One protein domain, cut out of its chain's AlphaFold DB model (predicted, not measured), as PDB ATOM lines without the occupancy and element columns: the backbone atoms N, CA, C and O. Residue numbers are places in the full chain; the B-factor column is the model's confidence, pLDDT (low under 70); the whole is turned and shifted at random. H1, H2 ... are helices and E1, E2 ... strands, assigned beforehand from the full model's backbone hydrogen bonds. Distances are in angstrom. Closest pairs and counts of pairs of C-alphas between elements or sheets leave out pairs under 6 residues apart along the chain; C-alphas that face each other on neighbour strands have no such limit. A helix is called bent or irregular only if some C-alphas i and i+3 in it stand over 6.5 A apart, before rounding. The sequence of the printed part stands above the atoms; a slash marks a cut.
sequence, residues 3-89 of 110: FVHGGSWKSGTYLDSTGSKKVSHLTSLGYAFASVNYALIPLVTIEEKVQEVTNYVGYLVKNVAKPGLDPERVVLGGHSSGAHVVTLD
ATOM      1  N   PHE A   3      -0.130  14.294  26.794       94.12
ATOM      2  CA  PHE A   3      -1.225  15.074  26.225       94.12
ATOM      3  C   PHE A   3      -0.825  16.521  25.933       94.12
ATOM      4  O   PHE A   3      -0.371  17.245  26.822       94.12
ATOM      5  N   VAL A   4      -1.079  16.951  24.701       95.38
ATOM      6  CA  VAL A   4      -0.759  18.282  24.188       95.38
ATOM      7  C   VAL A   4      -2.031  19.130  24.071       95.38
ATOM      8  O   VAL A   4      -3.023  18.726  23.453       95.38
ATOM      9  N   HIS A   5      -2.018  20.318  24.675       95.69
ATOM     10  CA  HIS A   5      -3.183  21.202  24.713       95.69
ATOM     11  C   HIS A   5      -3.510  21.841  23.349       95.69
ATOM     12  O   HIS A   5      -2.663  22.011  22.466       95.69
ATOM     13  N   GLY A   6      -4.787  22.203  23.192       94.31
ATOM     14  CA  GLY A   6      -5.269  23.015  22.074       94.31
ATOM     15  C   GLY A   6      -5.104  24.512  22.340       94.31
ATOM     16  O   GLY A   6      -4.428  24.900  23.282       94.31
ATOM     17  N   GLY A   7      -5.763  25.344  21.531       95.81
ATOM     18  CA  GLY A   7      -5.696  26.809  21.656       95.81
ATOM     19  C   GLY A   7      -5.212  27.514  20.391       95.81
ATOM     20  O   GLY A   7      -4.546  28.545  20.455       95.81
ATOM     21  N   SER A   8      -5.497  26.937  19.216       96.06
ATOM     22  CA  SER A   8      -5.165  27.525  17.910       96.06
ATOM     23  C   SER A   8      -3.697  27.960  17.802       96.06
ATOM     24  O   SER A   8      -3.404  29.003  17.222       96.06
ATOM     25  N   TRP A   9      -2.788  27.185  18.411       97.12
ATOM     26  CA  TRP A   9      -1.338  27.431  18.507       97.12
ATOM     27  C   TRP A   9      -0.922  28.731  19.213       97.12
ATOM     28  O   TRP A   9       0.272  29.035  19.266       97.12
ATOM     29  N   LYS A  10      -1.887  29.496  19.724       96.19
ATOM     30  CA  LYS A  10      -1.743  30.869  20.225       96.19
ATOM     31  C   LYS A  10      -2.139  31.005  21.693       96.19
ATOM     32  O   LYS A  10      -1.919  32.057  22.279       96.19
ATOM     33  N   SER A  11      -2.743  29.978  22.277       95.88
ATOM     34  CA  SER A  11      -3.180  29.953  23.668       95.88
ATOM     35  C   SER A  11      -3.176  28.529  24.225       95.88
ATOM     36  O   SER A  11      -2.833  27.571  23.527       95.88
ATOM     37  N   GLY A  12      -3.582  28.418  25.488       95.06
ATOM     38  CA  GLY A  12      -3.675  27.166  26.222       95.06
ATOM     39  C   GLY A  12      -2.402  26.840  26.989       95.06
ATOM     40  O   GLY A  12      -1.347  27.442  26.781       95.06
ATOM     41  N   THR A  13      -2.537  25.907  27.922       96.38
ATOM     42  CA  THR A  13      -1.436  25.400  28.743       96.38
ATOM     43  C   THR A  13      -1.671  23.933  29.102       96.38
ATOM     44  O   THR A  13      -2.782  23.414  28.987       96.38
ATOM     45  N   TYR A  14      -0.652  23.258  29.632       92.75
ATOM     46  CA  TYR A  14      -0.760  21.906  30.191       92.75
ATOM     47  C   TYR A  14      -1.883  21.763  31.239       92.75
ATOM     48  O   TYR A  14      -2.458  20.678  31.392       92.75
ATOM     49  N   LEU A  15      -2.241  22.857  31.926       94.56
ATOM     50  CA  LEU A  15      -3.303  22.886  32.932       94.56
ATOM     51  C   LEU A  15      -4.696  22.650  32.342       94.56
ATOM     52  O   LEU A  15      -5.571  22.175  33.061       94.56
ATOM     53  N   ASP A  16      -4.895  22.874  31.044       91.00
ATOM     54  CA  ASP A  16      -6.187  22.676  30.369       91.00
ATOM     55  C   ASP A  16      -6.629  21.199  30.385       91.00
ATOM     56  O   ASP A  16      -7.784  20.849  30.125       91.00
ATOM     57  N   SER A  17      -5.694  20.291  30.680       83.94
ATOM     58  CA  SER A  17      -5.969  18.870  30.865       83.94
ATOM     59  C   SER A  17      -6.196  18.470  32.329       83.94
ATOM     60  O   SER A  17      -6.828  17.435  32.575       83.94
ATOM     61  N   THR A  18      -5.740  19.273  33.291       83.44
ATOM     62  CA  THR A  18      -5.796  18.974  34.727       83.44
ATOM     63  C   THR A  18      -7.241  18.867  35.210       83.44
ATOM     64  O   THR A  18      -8.114  19.627  34.803       83.44
ATOM     65  N   GLY A  19      -7.524  17.875  36.058       83.50
ATOM     66  CA  GLY A  19      -8.857  17.669  36.646       83.50
ATOM     67  C   GLY A  19      -9.933  17.176  35.672       83.50
ATOM     68  O   GLY A  19     -11.071  16.936  36.070       83.50
ATOM     69  N   SER A  20      -9.603  16.984  34.395       88.88
ATOM     70  CA  SER A  20     -10.562  16.481  33.416       88.88
ATOM     71  C   SER A  20     -10.821  14.977  33.569       88.88
ATOM     72  O   SER A  20      -9.926  14.208  33.921       88.88
ATOM     73  N   LYS A  21     -12.036  14.529  33.212       90.94
ATOM     74  CA  LYS A  21     -12.458  13.114  33.308       90.94
ATOM     75  C   LYS A  21     -11.525  12.133  32.583       90.94
ATOM     76  O   LYS A  21     -11.410  10.985  32.998       90.94
ATOM     77  N   LYS A  22     -10.841  12.577  31.519       88.50
ATOM     78  CA  LYS A  22      -9.848  11.761  30.798       88.50
ATOM     79  C   LYS A  22      -8.659  11.375  31.679       88.50
ATOM     80  O   LYS A  22      -8.194  10.248  31.572       88.50
ATOM     81  N   VAL A  23      -8.201  12.269  32.562       92.06
ATOM     82  CA  VAL A  23      -7.063  11.994  33.450       92.06
ATOM     83  C   VAL A  23      -7.447  10.887  34.416       92.06
ATOM     84  O   VAL A  23      -6.806   9.844  34.407       92.06
ATOM     85  N   SER A  24      -8.549  11.063  35.156       93.12
ATOM     86  CA  SER A  24      -9.029  10.055  36.108       93.12
ATOM     87  C   SER A  24      -9.335   8.716  35.434       93.12
ATOM     88  O   SER A  24      -9.009   7.665  35.980       93.12
ATOM     89  N   HIS A  25      -9.924   8.743  34.235       92.50
ATOM     90  CA  HIS A  25     -10.219   7.535  33.468       92.50
ATOM     91  C   HIS A  25      -8.942   6.783  33.072       92.50
ATOM     92  O   HIS A  25      -8.806   5.606  33.394       92.50
ATOM     93  N   LEU A  26      -7.971   7.455  32.450       90.56
ATOM     94  CA  LEU A  26      -6.719   6.825  32.024       90.56
ATOM     95  C   LEU A  26      -5.903   6.312  33.213       90.56
ATOM     96  O   LEU A  26      -5.400   5.190  33.163       90.56
ATOM     97  N   THR A  27      -5.830   7.073  34.307       91.50
ATOM     98  CA  THR A  27      -5.132   6.614  35.514       91.50
ATOM     99  C   THR A  27      -5.821   5.414  36.158       91.50
ATOM    100  O   THR A  27      -5.135   4.526  36.653       91.50
ATOM    101  N   SER A  28      -7.158   5.325  36.106       93.62
ATOM    102  CA  SER A  28      -7.893   4.149  36.608       93.62
ATOM    103  C   SER A  28      -7.638   2.880  35.789       93.62
ATOM    104  O   SER A  28      -7.743   1.778  36.317       93.62
ATOM    105  N   LEU A  29      -7.252   3.033  34.519       92.06
ATOM    106  CA  LEU A  29      -6.847   1.941  33.631       92.06
ATOM    107  C   LEU A  29      -5.350   1.594  33.748       92.06
ATOM    108  O   LEU A  29      -4.858   0.765  32.988       92.06
ATOM    109  N   GLY A  30      -4.615   2.227  34.669       89.38
ATOM    110  CA  GLY A  30      -3.190   1.968  34.894       89.38
ATOM    111  C   GLY A  30      -2.234   2.779  34.014       89.38
ATOM    112  O   GLY A  30      -1.026   2.563  34.074       89.38
ATOM    113  N   TYR A  31      -2.725   3.738  33.221       89.00
ATOM    114  CA  TYR A  31      -1.847   4.624  32.455       89.00
ATOM    115  C   TYR A  31      -1.287   5.744  33.334       89.00
ATOM    116  O   TYR A  31      -2.029   6.462  34.005       89.00
ATOM    117  N   ALA A  32       0.018   5.998  33.228       90.50
ATOM    118  CA  ALA A  32       0.564   7.292  33.616       90.50
ATOM    119  C   ALA A  32       0.096   8.381  32.635       90.50
ATOM    120  O   ALA A  32       0.064   8.173  31.414       90.50
ATOM    121  N   PHE A  33      -0.236   9.552  33.174       91.44
ATOM    122  CA  PHE A  33      -0.663  10.715  32.404       91.44
ATOM    123  C   PHE A  33       0.273  11.895  32.663       91.44
ATOM    124  O   PHE A  33       0.508  12.262  33.813       91.44
ATOM    125  N   ALA A  34       0.770  12.500  31.591       91.75
ATOM    126  CA  ALA A  34       1.507  13.753  31.609       91.75
ATOM    127  C   ALA A  34       0.878  14.715  30.598       91.75
ATOM    128  O   ALA A  34       0.404  14.285  29.547       91.75
ATOM    129  N   SER A  35       0.890  16.011  30.892       92.94
ATOM    130  CA  SER A  35       0.543  17.045  29.919       92.94
ATOM    131  C   SER A  35       1.690  18.030  29.788       92.94
ATOM    132  O   SER A  35       2.351  18.337  30.778       92.94
ATOM    133  N   VAL A  36       1.945  18.472  28.560       93.38
ATOM    134  CA  VAL A  36       3.108  19.289  28.202       93.38
ATOM    135  C   VAL A  36       2.675  20.557  27.475       93.38
ATOM    136  O   VAL A  36       1.604  20.602  26.863       93.38
ATOM    137  N   ASN A  37       3.521  21.582  27.563       94.50
ATOM    138  CA  ASN A  37       3.391  22.824  26.807       94.50
ATOM    139  C   ASN A  37       4.198  22.760  25.505       94.50
ATOM    140  O   ASN A  37       5.153  21.994  25.399       94.50
ATOM    141  N   TYR A  38       3.854  23.655  24.583       94.56
ATOM    142  CA  TYR A  38       4.735  24.146  23.522       94.56
ATOM    143  C   TYR A  38       4.698  25.680  23.507       94.56
ATOM    144  O   TYR A  38       3.733  26.292  23.983       94.56
ATOM    145  N   ALA A  39       5.717  26.323  22.946       95.62
ATOM    146  CA  ALA A  39       5.752  27.768  22.774       95.62
ATOM    147  C   ALA A  39       4.670  28.245  21.790       95.62
ATOM    148  O   ALA A  39       4.323  27.576  20.817       95.62
ATOM    149  N   LEU A  40       4.083  29.415  22.037       95.94
ATOM    150  CA  LEU A  40       2.921  29.916  21.294       95.94
ATOM    151  C   LEU A  40       3.337  30.783  20.093       95.94
ATOM    152  O   LEU A  40       4.365  31.451  20.111       95.94
ATOM    153  N   ILE A  41       2.530  30.787  19.027       94.06
ATOM    154  CA  ILE A  41       2.736  31.704  17.890       94.06
ATOM    155  C   ILE A  41       2.439  33.130  18.373       94.06
ATOM    156  O   ILE A  41       1.461  33.311  19.103       94.06
ATOM    157  N   PRO A  42       3.222  34.142  17.952       94.75
ATOM    158  CA  PRO A  42       4.211  34.112  16.866       94.75
ATOM    159  C   PRO A  42       5.669  33.893  17.298       94.75
ATOM    160  O   PRO A  42       6.558  34.140  16.495       94.75
ATOM    161  N   LEU A  43       5.935  33.460  18.537       95.12
ATOM    162  CA  LEU A  43       7.313  33.325  19.034       95.12
ATOM    163  C   LEU A  43       8.098  32.198  18.352       95.12
ATOM    164  O   LEU A  43       9.317  32.282  18.288       95.12
ATOM    165  N   VAL A  44       7.396  31.170  17.872       94.88
ATOM    166  CA  VAL A  44       7.976  29.995  17.209       94.88
ATOM    167  C   VAL A  44       7.107  29.547  16.030       94.88
ATOM    168  O   VAL A  44       5.889  29.792  16.018       94.88
ATOM    169  N   THR A  45       7.707  28.865  15.055       94.62
ATOM    170  CA  THR A  45       7.000  28.225  13.937       94.62
ATOM    171  C   THR A  45       6.248  26.968  14.384       94.62
ATOM    172  O   THR A  45       6.297  26.561  15.545       94.62
ATOM    173  N   ILE A  46       5.489  26.343  13.479       91.88
ATOM    174  CA  ILE A  46       4.826  25.069  13.788       91.88
ATOM    175  C   ILE A  46       5.857  23.945  13.929       91.88
ATOM    176  O   ILE A  46       5.740  23.134  14.842       91.88
ATOM    177  N   GLU A  47       6.875  23.926  13.075       92.50
ATOM    178  CA  GLU A  47       7.958  22.941  13.079       92.50
ATOM    179  C   GLU A  47       8.749  22.994  14.388       92.50
ATOM    180  O   GLU A  47       9.015  21.958  14.994       92.50
ATOM    181  N   GLU A  48       9.053  24.198  14.877       94.19
ATOM    182  CA  GLU A  48       9.725  24.387  16.165       94.19
ATOM    183  C   GLU A  48       8.882  23.840  17.329       94.19
ATOM    184  O   GLU A  48       9.415  23.138  18.186       94.19
ATOM    185  N   LYS A  49       7.555  24.049  17.328       93.31
ATOM    186  CA  LYS A  49       6.658  23.454  18.344       93.31
ATOM    187  C   LYS A  49       6.645  21.933  18.293       93.31
ATOM    188  O   LYS A  49       6.587  21.296  19.341       93.31
ATOM    189  N   VAL A  50       6.632  21.352  17.091       92.81
ATOM    190  CA  VAL A  50       6.691  19.893  16.924       92.81
ATOM    191  C   VAL A  50       7.976  19.382  17.564       92.81
ATOM    192  O   VAL A  50       7.910  18.515  18.429       92.81
ATOM    193  N   GLN A  51       9.115  20.006  17.255       93.00
ATOM    194  CA  GLN A  51      10.402  19.632  17.836       93.00
ATOM    195  C   GLN A  51      10.438  19.788  19.366       93.00
ATOM    196  O   GLN A  51      11.012  18.942  20.054       93.00
ATOM    197  N   GLU A  52       9.826  20.836  19.925       94.38
ATOM    198  CA  GLU A  52       9.683  20.996  21.378       94.38
ATOM    199  C   GLU A  52       8.900  19.837  22.003       94.38
ATOM    200  O   GLU A  52       9.347  19.264  23.000       94.38
ATOM    201  N   VAL A  53       7.765  19.450  21.411       93.56
ATOM    202  CA  VAL A  53       6.960  18.314  21.887       93.56
ATOM    203  C   VAL A  53       7.757  17.012  21.802       93.56
ATOM    204  O   VAL A  53       7.828  16.301  22.809       93.56
ATOM    205  N   THR A  54       8.433  16.741  20.682       91.75
ATOM    206  CA  THR A  54       9.318  15.574  20.519       91.75
ATOM    207  C   THR A  54      10.369  15.524  21.635       91.75
ATOM    208  O   THR A  54      10.566  14.492  22.283       91.75
ATOM    209  N   ASN A  55      11.019  16.659  21.910       91.75
ATOM    210  CA  ASN A  55      12.053  16.773  22.937       91.75
ATOM    211  C   ASN A  55      11.488  16.525  24.341       91.75
ATOM    212  O   ASN A  55      12.106  15.814  25.138       91.75
ATOM    213  N   TYR A  56      10.305  17.065  24.650       90.75
ATOM    214  CA  TYR A  56       9.639  16.824  25.927       90.75
ATOM    215  C   TYR A  56       9.242  15.360  26.106       90.75
ATOM    216  O   TYR A  56       9.447  14.807  27.188       90.75
ATOM    217  N   VAL A  57       8.722  14.705  25.067       88.50
ATOM    218  CA  VAL A  57       8.403  13.271  25.112       88.50
ATOM    219  C   VAL A  57       9.668  12.459  25.385       88.50
ATOM    220  O   VAL A  57       9.688  11.671  26.331       88.50
ATOM    221  N   GLY A  58      10.750  12.704  24.639       88.31
ATOM    222  CA  GLY A  58      12.035  12.036  24.858       88.31
ATOM    223  C   GLY A  58      12.586  12.262  26.271       88.31
ATOM    224  O   GLY A  58      13.067  11.326  26.915       88.31
ATOM    225  N   TYR A  59      12.452  13.481  26.799       88.94
ATOM    226  CA  TYR A  59      12.830  13.796  28.173       88.94
ATOM    227  C   TYR A  59      12.013  12.997  29.198       88.94
ATOM    228  O   TYR A  59      12.599  12.434  30.125       88.94
ATOM    229  N   LEU A  60      10.688  12.916  29.040       86.62
ATOM    230  CA  LEU A  60       9.811  12.181  29.957       86.62
ATOM    231  C   LEU A  60      10.127  10.684  29.969       86.62
ATOM    232  O   LEU A  60      10.235  10.097  31.046       86.62
ATOM    233  N   VAL A  61      10.325  10.090  28.791       85.06
ATOM    234  CA  VAL A  61      10.688   8.672  28.644       85.06
ATOM    235  C   VAL A  61      12.015   8.373  29.329       85.06
ATOM    236  O   VAL A  61      12.121   7.400  30.068       85.06
ATOM    237  N   LYS A  62      13.017   9.233  29.129       85.56
ATOM    238  CA  LYS A  62      14.364   9.019  29.660       85.56
ATOM    239  C   LYS A  62      14.489   9.296  31.161       85.56
ATOM    240  O   LYS A  62      15.277   8.629  31.823       85.56
ATOM    241  N   ASN A  63      13.772  10.291  31.691       81.38
ATOM    242  CA  ASN A  63      14.066  10.846  33.023       81.38
ATOM    243  C   ASN A  63      12.926  10.710  34.039       81.38
ATOM    244  O   ASN A  63      13.172  10.831  35.236       81.38
ATOM    245  N   VAL A  64      11.683  10.510  33.592       72.25
ATOM    246  CA  VAL A  64      10.492  10.575  34.463       72.25
ATOM    247  C   VAL A  64       9.746   9.235  34.525       72.25
ATOM    248  O   VAL A  64       8.819   9.075  35.322       72.25
ATOM    249  N   ALA A  65      10.169   8.240  33.738       67.75
ATOM    250  CA  ALA A  65       9.642   6.886  33.821       67.75
ATOM    251  C   ALA A  65       9.838   6.316  35.239       67.75
ATOM    252  O   ALA A  65      10.953   6.145  35.730       67.75
ATOM    253  N   LYS A  66       8.720   6.053  35.921       71.50
ATOM    254  CA  LYS A  66       8.689   5.417  37.240       71.50
ATOM    255  C   LYS A  66       8.831   3.897  37.100       71.50
ATOM    256  O   LYS A  66       8.445   3.357  36.061       71.50
ATOM    257  N   PRO A  67       9.287   3.190  38.153       73.81
ATOM    258  CA  PRO A  67       9.211   1.733  38.198       73.81
ATOM    259  C   PRO A  67       7.799   1.246  37.839       73.81
ATOM    260  O   PRO A  67       6.817   1.724  38.409       73.81
ATOM    261  N   GLY A  68       7.703   0.332  36.871       77.94
ATOM    262  CA  GLY A  68       6.431  -0.190  36.355       77.94
ATOM    263  C   GLY A  68       5.876   0.519  35.112       77.94
ATOM    264  O   GLY A  68       4.856   0.077  34.589       77.94
ATOM    265  N   LEU A  69       6.524   1.578  34.612       82.12
ATOM    266  CA  LEU A  69       6.214   2.158  33.303       82.12
ATOM    267  C   LEU A  69       7.134   1.579  32.230       82.12
ATOM    268  O   LEU A  69       8.351   1.570  32.391       82.12
ATOM    269  N   ASP A  70       6.534   1.124  31.135       84.88
ATOM    270  CA  ASP A  70       7.251   0.638  29.960       84.88
ATOM    271  C   ASP A  70       7.570   1.828  29.028       84.88
ATOM    272  O   ASP A  70       6.636   2.431  28.484       84.88
ATOM    273  N   PRO A  71       8.853   2.211  28.862       80.38
ATOM    274  CA  PRO A  71       9.250   3.337  28.018       80.38
ATOM    275  C   PRO A  71       8.973   3.100  26.528       80.38
ATOM    276  O   PRO A  71       8.929   4.067  25.771       80.38
ATOM    277  N   GLU A  72       8.740   1.854  26.106       84.44
ATOM    278  CA  GLU A  72       8.348   1.519  24.734       84.44
ATOM    279  C   GLU A  72       6.837   1.695  24.500       84.44
ATOM    280  O   GLU A  72       6.367   1.649  23.366       84.44
ATOM    281  N   ARG A  73       6.047   1.948  25.557       86.19
ATOM    282  CA  ARG A  73       4.581   2.086  25.493       86.19
ATOM    283  C   ARG A  73       4.119   3.507  25.790       86.19
ATOM    284  O   ARG A  73       3.393   3.774  26.754       86.19
ATOM    285  N   VAL A  74       4.507   4.433  24.922       86.31
ATOM    286  CA  VAL A  74       4.114   5.843  25.012       86.31
ATOM    287  C   VAL A  74       3.054   6.162  23.971       86.31
ATOM    288  O   VAL A  74       3.277   6.037  22.776       86.31
ATOM    289  N   VAL A  75       1.905   6.640  24.443       88.50
ATOM    290  CA  VAL A  75       0.876   7.235  23.584       88.50
ATOM    291  C   VAL A  75       0.987   8.749  23.684       88.50
ATOM    292  O   VAL A  75       0.927   9.289  24.796       88.50
ATOM    293  N   LEU A  76       1.130   9.411  22.540       90.50
ATOM    294  CA  LEU A  76       1.064  10.860  22.395       90.50
ATOM    295  C   LEU A  76      -0.306  11.233  21.812       90.50
ATOM    296  O   LEU A  76      -0.779  10.615  20.862       90.50
ATOM    297  N   GLY A  77      -0.968  12.230  22.387       92.31
ATOM    298  CA  GLY A  77      -2.247  12.722  21.879       92.31
ATOM    299  C   GLY A  77      -2.475  14.183  22.224       92.31
ATOM    300  O   GLY A  77      -1.735  14.776  23.003       92.31
ATOM    301  N   GLY A  78      -3.517  14.781  21.659       93.25
ATOM    302  CA  GLY A  78      -3.821  16.185  21.904       93.25
ATOM    303  C   GLY A  78      -5.241  16.568  21.520       93.25
ATOM    304  O   GLY A  78      -6.035  15.733  21.090       93.25
ATOM    305  N   HIS A  79      -5.568  17.847  21.691       93.44
ATOM    306  CA  HIS A  79      -6.858  18.423  21.304       93.44
ATOM    307  C   HIS A  79      -6.665  19.578  20.319       93.44
ATOM    308  O   HIS A  79      -5.814  20.436  20.545       93.44
ATOM    309  N   SER A  80      -7.473  19.641  19.254       95.25
ATOM    310  CA  SER A  80      -7.461  20.738  18.269       95.25
ATOM    311  C   SER A  80      -6.042  21.023  17.734       95.25
ATOM    312  O   SER A  80      -5.415  20.119  17.186       95.25
ATOM    313  N   SER A  81      -5.492  22.226  17.930       95.88
ATOM    314  CA  SER A  81      -4.119  22.567  17.526       95.88
ATOM    315  C   SER A  81      -3.051  21.664  18.145       95.88
ATOM    316  O   SER A  81      -2.033  21.415  17.510       95.88
ATOM    317  N   GLY A  82      -3.286  21.130  19.347       94.31
ATOM    318  CA  GLY A  82      -2.411  20.137  19.965       94.31
ATOM    319  C   GLY A  82      -2.470  18.787  19.260       94.31
ATOM    320  O   GLY A  82      -1.435  18.166  19.069       94.31
ATOM    321  N   ALA A  83      -3.653  18.357  18.802       93.44
ATOM    322  CA  ALA A  83      -3.772  17.147  17.984       93.44
ATOM    323  C   ALA A  83      -3.033  17.316  16.651       93.44
ATOM    324  O   ALA A  83      -2.314  16.417  16.240       93.44
ATOM    325  N   HIS A  84      -3.137  18.497  16.032       94.50
ATOM    326  CA  HIS A  84      -2.378  18.823  14.826       94.50
ATOM    327  C   HIS A  84      -0.861  18.736  15.049       94.50
ATOM    328  O   HIS A  84      -0.177  18.109  14.253       94.50
ATOM    329  N   VAL A  85      -0.335  19.321  16.135       93.75
ATOM    330  CA  VAL A  85       1.098  19.213  16.479       93.75
ATOM    331  C   VAL A  85       1.505  17.751  16.671       93.75
ATOM    332  O   VAL A  85       2.510  17.331  16.116       93.75
ATOM    333  N   VAL A  86       0.699  16.962  17.389       92.38
ATOM    334  CA  VAL A  86       0.965  15.532  17.607       92.38
ATOM    335  C   VAL A  86       0.977  14.735  16.304       92.38
ATOM    336  O   VAL A  86       1.828  13.875  16.141       92.38
ATOM    337  N   THR A  87       0.069  15.009  15.367       91.38
ATOM    338  CA  THR A  87       0.029  14.307  14.074       91.38
ATOM    339  C   THR A  87       1.257  14.587  13.207       91.38
ATOM    340  O   THR A  87       1.619  13.749  12.388       91.38
ATOM    341  N   LEU A  88       1.887  15.752  13.367       91.38
ATOM    342  CA  LEU A  88       3.123  16.100  12.663       91.38
ATOM    343  C   LEU A  88       4.379  15.540  13.344       91.38
ATOM    344  O   LEU A  88       5.448  15.540  12.738       91.38
ATOM    345  N   ASP A  89       4.263  15.105  14.597       84.44
ATOM    346  CA  ASP A  89       5.379  14.563  15.357       84.44
ATOM    347  C   ASP A  89       5.696  13.129  14.898       84.44
ATOM    348  O   ASP A  89       4.823  12.265  14.817       84.44
TER     349      ASP A  89
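This is residues 3 to 89 of the 110 residues of the protein "Abhydrolase_3 domain-containing protein" of Fusarium oxysporum (strain Fo5176) (UniProt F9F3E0). One long helix, H3, runs along one side of a small core, where two short strands, E1 and E2, are near each other with the first printed residues, Phe 3 and Val 4, between them. The short helices H1 and H2 are on the other side of E1 from H3, while H4 packs on E2 and crosses the first part of H3, and loops turn the chain round at both ends of the longest axis. The printed part has 87 residues, with four named helices and two named strands in the order H1, H2, E1, H3, E2, H4; neither strand pairs with a named strand. The class is mostly helix, with 38 residues in named helices and 6 in named strands. The whole is compact, with a radius of gyration of the C-alphas of 13.0 A and spans of 39 by 27 by 18 A.

The printed part begins at Phe 3, with its C-alpha at (-1.225, 15.074, 26.225). H1 is residues 14 to 17, with C-alpha 14 at (-0.760, 21.906, 30.191); it is neither bent nor irregular, but only just: C-alphas 14 and 17 are 6.1 A apart. H2 is residues 21 to 28 and measures 10.6 A from first to last C-alpha. E1 is residues 34 to 36, 6.7 A long. H3, the longest helix, is residues 46 to 63 and measures 25.6 A, from C-alpha 46 at (4.826, 25.069, 13.788) to C-alpha 63 at (14.066, 10.846, 33.023). E2 is residues 76 to 78, 7.2 A long. H4 is residues 81 to 88, 10.9 A long, and ends with C-alpha 88 at (3.123, 16.100, 12.663).

H1 and H2 are close but not clearly touching, with their closest C-alphas, those of Ser 17 and Val 23, 7.4 A apart. The closest C-alphas of H1 and E1 are those of Tyr 14 and Ser 35, at 5.0 A. H2 and E1 are apart, though they follow each other in the chain. The closest C-alphas of E1 and H3 are those of Val 36 and Tyr 56, at 7.3 A. E1 and E2 are near each other, with 5 pairs of C-alphas within 10 A. H3 and E2 are only just apart, the closest C-alphas being 8.2 A from each other. The closest C-alphas of E2 and H4 are those of Gly 77 and Val 86, at 6.0 A. H3 touches H4 with residues 46 to 53 alone; the closest C-alphas, those of Val 50 and Val 85, are 5.7 A apart. The lines of H3 and H4 are about perpendicular, at 79 degrees. H1 is apart from H3, E2 and H4, and H2 is apart from the same three. In H2, H3 and H4 every O i to N i+4 pair is within hydrogen-bond range; H1 is too short for such a pair, and its one O i to N i+3 pair is within range.

The two C-alphas farthest apart are those of Pro 42 and Gly 68, at 39.5 A, while the C-alphas of Phe 3 and Asp 89, the first and last printed, are 12.7 A apart. The printed part has no cut. The link from H3 to E2 is long, residues 64 to 75, and its C-alphas lie 9 to 21 A from the mean of the C-alphas. The link from E1 to H3 is short, with 9 residues, and the links H1 to H2, H2 to E1 and E2 to H4 are tight. The mean pLDDT of the printed part is 90.4, and one residue of this predicted model, Ala 65, is under 70.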